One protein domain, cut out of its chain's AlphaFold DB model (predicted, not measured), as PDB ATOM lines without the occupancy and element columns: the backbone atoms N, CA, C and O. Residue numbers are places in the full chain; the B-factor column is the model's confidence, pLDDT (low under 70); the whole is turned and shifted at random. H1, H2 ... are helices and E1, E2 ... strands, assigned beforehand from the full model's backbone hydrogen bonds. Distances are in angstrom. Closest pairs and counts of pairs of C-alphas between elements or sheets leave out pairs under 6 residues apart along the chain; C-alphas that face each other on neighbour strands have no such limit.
ATOM      1  N   ALA A 411     -15.090  12.893 -40.361       39.12
ATOM      2  CA  ALA A 411     -14.916  11.633 -39.647       39.12
ATOM      3  C   ALA A 411     -14.906  11.847 -38.126       39.12
ATOM      4  O   ALA A 411     -14.310  12.807 -37.630       39.12
ATOM      5  N   GLU A 412     -15.534  10.921 -37.402       44.97
ATOM      6  CA  GLU A 412     -15.612  10.871 -35.941       44.97
ATOM      7  C   GLU A 412     -14.802   9.680 -35.403       44.97
ATOM      8  O   GLU A 412     -14.926   8.553 -35.894       44.97
ATOM      9  N   LEU A 413     -13.966   9.940 -34.394       32.97
ATOM     10  CA  LEU A 413     -13.289   8.924 -33.586       32.97
ATOM     11  C   LEU A 413     -13.801   8.991 -32.143       32.97
ATOM     12  O   LEU A 413     -13.844  10.079 -31.574       32.97
ATOM     13  N   THR A 414     -14.120   7.830 -31.565       50.06
ATOM     14  CA  THR A 414     -14.740   7.674 -30.238       50.06
ATOM     15  C   THR A 414     -13.874   6.800 -29.338       50.06
ATOM     16  O   THR A 414     -13.547   5.673 -29.708       50.06
ATOM     17  N   PHE A 415     -13.568   7.283 -28.131       39.16
ATOM     18  CA  PHE A 415     -12.846   6.535 -27.096       39.16
ATOM     19  C   PHE A 415     -13.779   6.175 -25.923       39.16
ATOM     20  O   PHE A 415     -14.093   7.056 -25.121       39.16
ATOM     21  N   PRO A 416     -14.242   4.918 -25.794       43.56
ATOM     22  CA  PRO A 416     -15.038   4.481 -24.649       43.56
ATOM     23  C   PRO A 416     -14.155   4.041 -23.465       43.56
ATOM     24  O   PRO A 416     -13.131   3.394 -23.660       43.56
ATOM     25  N   GLY A 417     -14.597   4.305 -22.227       46.41
ATOM     26  CA  GLY A 417     -14.155   3.546 -21.040       46.41
ATOM     27  C   GLY A 417     -13.466   4.302 -19.893       46.41
ATOM     28  O   GLY A 417     -13.254   3.696 -18.847       46.41
ATOM     29  N   MET A 418     -13.146   5.594 -20.020       60.69
ATOM     30  CA  MET A 418     -12.556   6.360 -18.903       60.69
ATOM     31  C   MET A 418     -13.624   6.744 -17.864       60.69
ATOM     32  O   MET A 418     -14.649   7.335 -18.221       60.69
ATOM     33  N   SER A 419     -13.394   6.439 -16.580       72.94
ATOM     34  CA  SER A 419     -14.328   6.791 -15.498       72.94
ATOM     35  C   SER A 419     -14.062   8.198 -14.932       72.94
ATOM     36  O   SER A 419     -12.914   8.650 -14.921       72.94
ATOM     37  N   PRO A 420     -15.083   8.912 -14.410       75.50
ATOM     38  CA  PRO A 420     -14.893  10.237 -13.806       75.50
ATOM     39  C   PRO A 420     -13.900  10.256 -12.635       75.50
ATOM     40  O   PRO A 420     -13.230  11.264 -12.402       75.50
ATOM     41  N   ASP A 421     -13.764   9.143 -11.915       71.31
ATOM     42  CA  ASP A 421     -12.880   9.016 -10.752       71.31
ATOM     43  C   ASP A 421     -11.393   9.137 -11.137       71.31
ATOM     44  O   ASP A 421     -10.605   9.695 -10.371       71.31
ATOM     45  N   GLN A 422     -11.030   8.734 -12.366       80.50
ATOM     46  CA  GLN A 422      -9.694   8.944 -12.949       80.50
ATOM     47  C   GLN A 422      -9.371  10.429 -13.203       80.50
ATOM     48  O   GLN A 422      -8.213  10.772 -13.416       80.50
ATOM     49  N   PHE A 423     -10.362  11.325 -13.145       83.19
ATOM     50  CA  PHE A 423     -10.172  12.775 -13.272       83.19
ATOM     51  C   PHE A 423     -10.394  13.538 -11.964       83.19
ATOM     52  O   PHE A 423      -9.828  14.620 -11.796       83.19
ATOM     53  N   GLN A 424     -11.184  12.996 -11.031       84.25
ATOM     54  CA  GLN A 424     -11.524  13.658  -9.766       84.25
ATOM     55  C   GLN A 424     -10.581  13.293  -8.608       84.25
ATOM     56  O   GLN A 424     -10.282  14.163  -7.792       84.25
ATOM     57  N   GLY A 425     -10.088  12.050  -8.537       82.00
ATOM     58  CA  GLY A 425      -9.294  11.567  -7.400       82.00
ATOM     59  C   GLY A 425      -7.911  12.214  -7.262       82.00
ATOM     60  O   GLY A 425      -7.331  12.704  -8.230       82.00
ATOM     61  N   ASP A 426      -7.338  12.169  -6.060       90.25
ATOM     62  CA  ASP A 426      -5.971  12.640  -5.773       90.25
ATOM     63  C   ASP A 426      -4.919  11.516  -5.815       90.25
ATOM     64  O   ASP A 426      -3.830  11.627  -5.262       90.25
ATOM     65  N   SER A 427      -5.229  10.423  -6.521       90.62
ATOM     66  CA  SER A 427      -4.258   9.364  -6.803       90.62
ATOM     67  C   SER A 427      -3.200   9.825  -7.822       90.62
ATOM     68  O   SER A 427      -3.509  10.638  -8.703       90.62
ATOM     69  N   PRO A 428      -1.971   9.269  -7.790       79.94
ATOM     70  CA  PRO A 428      -0.931   9.594  -8.771       79.94
ATOM     71  C   PRO A 428      -1.363   9.336 -10.220       79.94
ATOM     72  O   PRO A 428      -1.033  10.115 -11.111       79.94
ATOM     73  N   ALA A 429      -2.163   8.289 -10.450       77.12
ATOM     74  CA  ALA A 429      -2.742   7.996 -11.757       77.12
ATOM     75  C   ALA A 429      -3.675   9.123 -12.230       77.12
ATOM     76  O   ALA A 429      -3.527   9.600 -13.349       77.12
ATOM     77  N   ALA A 430      -4.574   9.614 -11.370       88.06
ATOM     78  CA  ALA A 430      -5.480  10.705 -11.723       88.06
ATOM     79  C   ALA A 430      -4.750  12.047 -11.915       88.06
ATOM     80  O   ALA A 430      -5.122  12.841 -12.782       88.06
ATOM     81  N   ALA A 431      -3.672  12.294 -11.163       90.00
ATOM     82  CA  ALA A 431      -2.779  13.426 -11.409       90.00
ATOM     83  C   ALA A 431      -2.116  13.329 -12.797       90.00
ATOM     84  O   ALA A 431      -2.223  14.270 -13.583       90.00
ATOM     85  N   ALA A 432      -1.533  12.175 -13.140       86.69
ATOM     86  CA  ALA A 432      -0.926  11.932 -14.448       86.69
ATOM     87  C   ALA A 432      -1.941  12.039 -15.604       86.69
ATOM     88  O   ALA A 432      -1.631  12.624 -16.641       86.69
ATOM     89  N   THR A 433      -3.175  11.551 -15.430       85.56
ATOM     90  CA  THR A 433      -4.247  11.676 -16.432       85.56
ATOM     91  C   THR A 433      -4.672  13.137 -16.629       85.56
ATOM     92  O   THR A 433      -4.816  13.581 -17.772       85.56
ATOM     93  N   ARG A 434      -4.806  13.925 -15.549       94.56
ATOM     94  CA  ARG A 434      -5.045  15.378 -15.644       94.56
ATOM     95  C   ARG A 434      -3.889  16.109 -16.323       94.56
ATOM     96  O   ARG A 434      -4.142  16.991 -17.138       94.56
ATOM     97  N   GLU A 435      -2.641  15.746 -16.033       90.38
ATOM     98  CA  GLU A 435      -1.458  16.358 -16.649       90.38
ATOM     99  C   GLU A 435      -1.332  15.998 -18.142       90.38
ATOM    100  O   GLU A 435      -1.008  16.859 -18.959       90.38
ATOM    101  N   ALA A 436      -1.663  14.764 -18.532       82.19
ATOM    102  CA  ALA A 436      -1.713  14.344 -19.932       82.19
ATOM    103  C   ALA A 436      -2.779  15.125 -20.722       82.19
ATOM    104  O   ALA A 436      -2.475  15.695 -21.771       82.19
ATOM    105  N   VAL A 437      -4.004  15.242 -20.192       83.31
ATOM    106  CA  VAL A 437      -5.050  16.086 -20.798       83.31
ATOM    107  C   VAL A 437      -4.637  17.560 -20.807       83.31
ATOM    108  O   VAL A 437      -4.893  18.251 -21.794       83.31
ATOM    109  N   SER A 438      -3.941  18.041 -19.775       90.31
ATOM    110  CA  SER A 438      -3.418  19.409 -19.723       90.31
ATOM    111  C   SER A 438      -2.408  19.686 -20.843       90.31
ATOM    112  O   SER A 438      -2.528  20.692 -21.541       90.31
ATOM    113  N   LYS A 439      -1.480  18.755 -21.102       79.00
ATOM    114  CA  LYS A 439      -0.496  18.851 -22.196       79.00
ATOM    115  C   LYS A 439      -1.138  18.796 -23.586       79.00
ATOM    116  O   LYS A 439      -0.702  19.522 -24.472       79.00
ATOM    117  N   VAL A 440      -2.183  17.983 -23.772       80.25
ATOM    118  CA  VAL A 440      -2.899  17.854 -25.058       80.25
ATOM    119  C   VAL A 440      -3.829  19.044 -25.342       80.25
ATOM    120  O   VAL A 440      -3.979  19.438 -26.494       80.25
ATOM    121  N   THR A 441      -4.459  19.628 -24.318       84.19
ATOM    122  CA  THR A 441      -5.486  20.682 -24.488       84.19
ATOM    123  C   THR A 441      -5.003  22.104 -24.193       84.19
ATOM    124  O   THR A 441      -5.677  23.065 -24.558       84.19
ATOM    125  N   GLY A 442      -3.874  22.266 -23.497       82.94
ATOM    126  CA  GLY A 442      -3.403  23.556 -22.981       82.94
ATOM    127  C   GLY A 442      -4.192  24.092 -21.775       82.94
ATOM    128  O   GLY A 442      -3.892  25.186 -21.295       82.94
ATOM    129  N   VAL A 443      -5.188  23.355 -21.269       85.56
ATOM    130  CA  VAL A 443      -5.969  23.718 -20.074       85.56
ATOM    131  C   VAL A 443      -5.196  23.294 -18.817       85.56
ATOM    132  O   VAL A 443      -4.782  22.138 -18.752       85.56
ATOM    133  N   PRO A 444      -4.986  24.152 -17.798       90.75
ATOM    134  CA  PRO A 444      -4.277  23.764 -16.573       90.75
ATOM    135  C   PRO A 444      -4.903  22.544 -15.880       90.75
ATOM    136  O   PRO A 444      -6.128  22.443 -15.802       90.75
ATOM    137  N   ALA A 445      -4.082  21.642 -15.333       86.75
ATOM    138  CA  ALA A 445      -4.545  20.407 -14.686       86.75
ATOM    139  C   ALA A 445      -5.590  20.654 -13.574       86.75
ATOM    140  O   ALA A 445      -6.546  19.888 -13.441       86.75
ATOM    141  N   ASP A 446      -5.480  21.764 -12.841       87.56
ATOM    142  CA  ASP A 446      -6.453  22.168 -11.816       87.56
ATOM    143  C   ASP A 446      -7.787  22.630 -12.413       87.56
ATOM    144  O   ASP A 446      -8.844  22.357 -11.846       87.56
ATOM    145  N   GLN A 447      -7.774  23.258 -13.595       87.38
ATOM    146  CA  GLN A 447      -9.001  23.561 -14.338       87.38
ATOM    147  C   GLN A 447      -9.634  22.298 -14.927       87.38
ATOM    148  O   GLN A 447     -10.860  22.214 -14.971       87.38
ATOM    149  N   VAL A 448      -8.841  21.283 -15.299       85.38
ATOM    150  CA  VAL A 448      -9.371  19.950 -15.637       85.38
ATOM    151  C   VAL A 448     -10.053  19.334 -14.405       85.38
ATOM    152  O   VAL A 448     -11.220  18.953 -14.496       85.38
ATOM    153  N   LYS A 449      -9.398  19.328 -13.230       93.19
ATOM    154  CA  LYS A 449      -9.997  18.839 -11.967       93.19
ATOM    155  C   LYS A 449     -11.295  19.589 -11.632       93.19
ATOM    156  O   LYS A 449     -12.319  18.959 -11.378       93.19
ATOM    157  N   ALA A 450     -11.275  20.921 -11.692       82.69
ATOM    158  CA  ALA A 450     -12.428  21.772 -11.407       82.69
ATOM    159  C   ALA A 450     -13.588  21.551 -12.392       82.69
ATOM    160  O   ALA A 450     -14.738  21.481 -11.964       82.69
ATOM    161  N   SER A 451     -13.305  21.373 -13.688       79.50
ATOM    162  CA  SER A 451     -14.334  21.129 -14.713       79.50
ATOM    163  C   SER A 451     -15.092  19.820 -14.470       79.50
ATOM    164  O   SER A 451     -16.308  19.773 -14.642       79.50
ATOM    165  N   PHE A 452     -14.400  18.771 -14.009       79.94
ATOM    166  CA  PHE A 452     -15.045  17.515 -13.620       79.94
ATOM    167  C   PHE A 452     -15.705  17.578 -12.232       79.94
ATOM    168  O   PHE A 452     -16.713  16.906 -12.022       79.94
ATOM    169  N   ALA A 469     -15.305  10.907 -26.021       39.97
ATOM    170  CA  ALA A 469     -14.552  12.041 -26.549       39.97
ATOM    171  C   ALA A 469     -14.487  11.930 -28.079       39.97
ATOM    172  O   ALA A 469     -13.937  10.953 -28.591       39.97
ATOM    173  N   THR A 470     -15.038  12.923 -28.785       51.97
ATOM    174  CA  THR A 470     -15.065  12.984 -30.256       51.97
ATOM    175  C   THR A 470     -13.919  13.847 -30.777       51.97
ATOM    176  O   THR A 470     -13.852  15.041 -30.466       51.97
ATOM    177  N   ILE A 471     -13.059  13.269 -31.621       60.69
ATOM    178  CA  ILE A 471     -12.052  14.006 -32.406       60.69
ATOM    179  C   ILE A 471     -12.522  14.094 -33.861       60.69
ATOM    180  O   ILE A 471     -12.798  13.070 -34.487       60.69
ATOM    181  N   THR A 472     -12.589  15.313 -34.406       63.88
ATOM    182  CA  THR A 472     -12.951  15.572 -35.808       63.88
ATOM    183  C   THR A 472     -11.696  15.781 -36.652       63.88
ATOM    184  O   THR A 472     -10.929  16.709 -36.401       63.88
ATOM    185  N   LEU A 473     -11.494  14.944 -37.674       76.44
ATOM    186  CA  LEU A 473     -10.355  15.044 -38.596       76.44
ATOM    187  C   LEU A 473     -10.775  15.675 -39.942       76.44
ATOM    188  O   LEU A 473     -11.838  15.327 -40.459       76.44
ATOM    189  N   PRO A 474      -9.952  16.559 -40.549       60.03
ATOM    190  CA  PRO A 474     -10.311  17.302 -41.767       60.03
ATOM    191  C   PRO A 474     -10.178  16.502 -43.078       60.03
ATOM    192  O   PRO A 474     -10.463  17.035 -44.146       60.03
ATOM    193  N   ASN A 475      -9.725  15.246 -43.027       71.56
ATOM    194  CA  ASN A 475      -9.654  14.348 -44.182       71.56
ATOM    195  C   ASN A 475      -9.961  12.906 -43.742       71.56
ATOM    196  O   ASN A 475      -9.335  12.391 -42.814       71.56
ATOM    197  N   GLN A 476     -10.885  12.254 -44.451       65.19
ATOM    198  CA  GLN A 476     -11.248  10.842 -44.290       65.19
ATOM    199  C   GLN A 476     -10.020   9.915 -44.327       65.19
ATOM    200  O   GLN A 476      -9.891   9.014 -43.501       65.19
ATOM    201  N   GLU A 477      -9.065  10.190 -45.219       60.78
ATOM    202  CA  GLU A 477      -7.854   9.381 -45.382       60.78
ATOM    203  C   GLU A 477      -6.980   9.353 -44.112       60.78
ATOM    204  O   GLU A 477      -6.340   8.343 -43.816       60.78
ATOM    205  N   ALA A 478      -6.978  10.431 -43.320       56.00
ATOM    206  CA  ALA A 478      -6.276  10.458 -42.038       56.00
ATOM    207  C   ALA A 478      -6.967   9.563 -40.994       56.00
ATOM    208  O   ALA A 478      -6.286   8.865 -40.245       56.00
ATOM    209  N   ALA A 479      -8.304   9.536 -40.976       64.62
ATOM    210  CA  ALA A 479      -9.077   8.693 -40.066       64.62
ATOM    211  C   ALA A 479      -8.914   7.198 -40.387       64.62
ATOM    212  O   ALA A 479      -8.719   6.389 -39.478       64.62
ATOM    213  N   ASP A 480      -8.924   6.825 -41.669       58.38
ATOM    214  CA  ASP A 480      -8.776   5.426 -42.083       58.38
ATOM    215  C   ASP A 480      -7.338   4.914 -41.886       58.38
ATOM    216  O   ASP A 480      -7.140   3.788 -41.423       58.38
ATOM    217  N   ARG A 481      -6.321   5.761 -42.110       52.88
ATOM    218  CA  ARG A 481      -4.922   5.449 -41.761       52.88
ATOM    219  C   ARG A 481      -4.709   5.297 -40.249       52.88
ATOM    220  O   ARG A 481      -3.883   4.479 -39.846       52.88
TER     221      ARG A 481
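What this domain is: This is residues 411 to 452 and 469 to 481 of the 1256 residues of an uncharacterized protein of Tetradesmus obliquus (UniProt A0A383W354). Picture two small lobes set apart along one axis, joined in the printed part by the link of residues 415 to 420, between E1 and H1. One lobe is a narrow two-strand ribbon, E1 beside E2, with the short helix H4 at the end where Ala 411 and Leu 473 lie; the other is a cluster of three helices, H1, H2 and H3, their centres making a triangle. The printed part has 55 residues, with four named helices and two named strands in the order E1, H1, H2, H3, E2, H4, and its class is mixed, helices and strands; the sheet, in the order E1 - E2, is antiparallel. The whole is loose, with a radius of gyration of the C-alphas of 13.6 A, and elongated, spanning 40 by 23 by 17 A.

How they stand to each other: Begin at the sheet, where E1, residues 411 to 414, and E2, residues 469 to 473, are antiparallel neighbours at 155 degrees. Look at C-alphas 413 and 471, which face each other at 5.4 A; N 413 and O 471 are within hydrogen-bond range at 3.3 A, as are N 471 and O 413 at 3.3 A. Next find H4, residues 476 to 481: its closest C-alphas to E1 are those of Gln 476 and Ala 411, 6.0 A apart. Now go to H2, residues 428 to 441, and H3, residues 445 to 452, which touch, with Arg 434 and Ala 445 the closest C-alphas at 5.1 A; their lines are about perpendicular, at 84 degrees. H1, residues 421 to 424, touches H2 at residues 429 to 434 alone, the closest C-alphas being those of Gln 422 and Ala 430, 4.7 A. H1 also touches H3, where the C-alphas of Gln 424 and Lys 449 are closest at 5.8 A. H4 touches no helix, and H2 and E2 are apart. Every O i to N i+4 pair is within hydrogen-bond range in H2, H3 and H4, while H1 is too short for such a pair.

Where its parts are: Find C-alpha 411 at (-14.916, 11.633, -39.647), where E1 begins and runs 10.2 A to C-alpha 414. E2 runs 13.1 A from C-alpha 469. H1 is 4.9 A long, and H2, the longest helix, runs 19.8 A from C-alpha 428 at (-0.931, 9.594, -8.771). H3 runs 10.9 A, and H4 runs 8.7 A to C-alpha 481 at (-4.922, 5.449, -41.761).

The domain as a whole: The C-alphas farthest apart are those of Asp 426 and Glu 477, 39.8 A. Residues 453 to 468 are not printed, and C-alphas 452 and 469 are 14.0 A apart across the cut. Of the links printed whole, none is long. The mean pLDDT of the printed part is 72.8; look for values under 70 at residues 411 to 418, 469 to 472, 474 and 476 to 481.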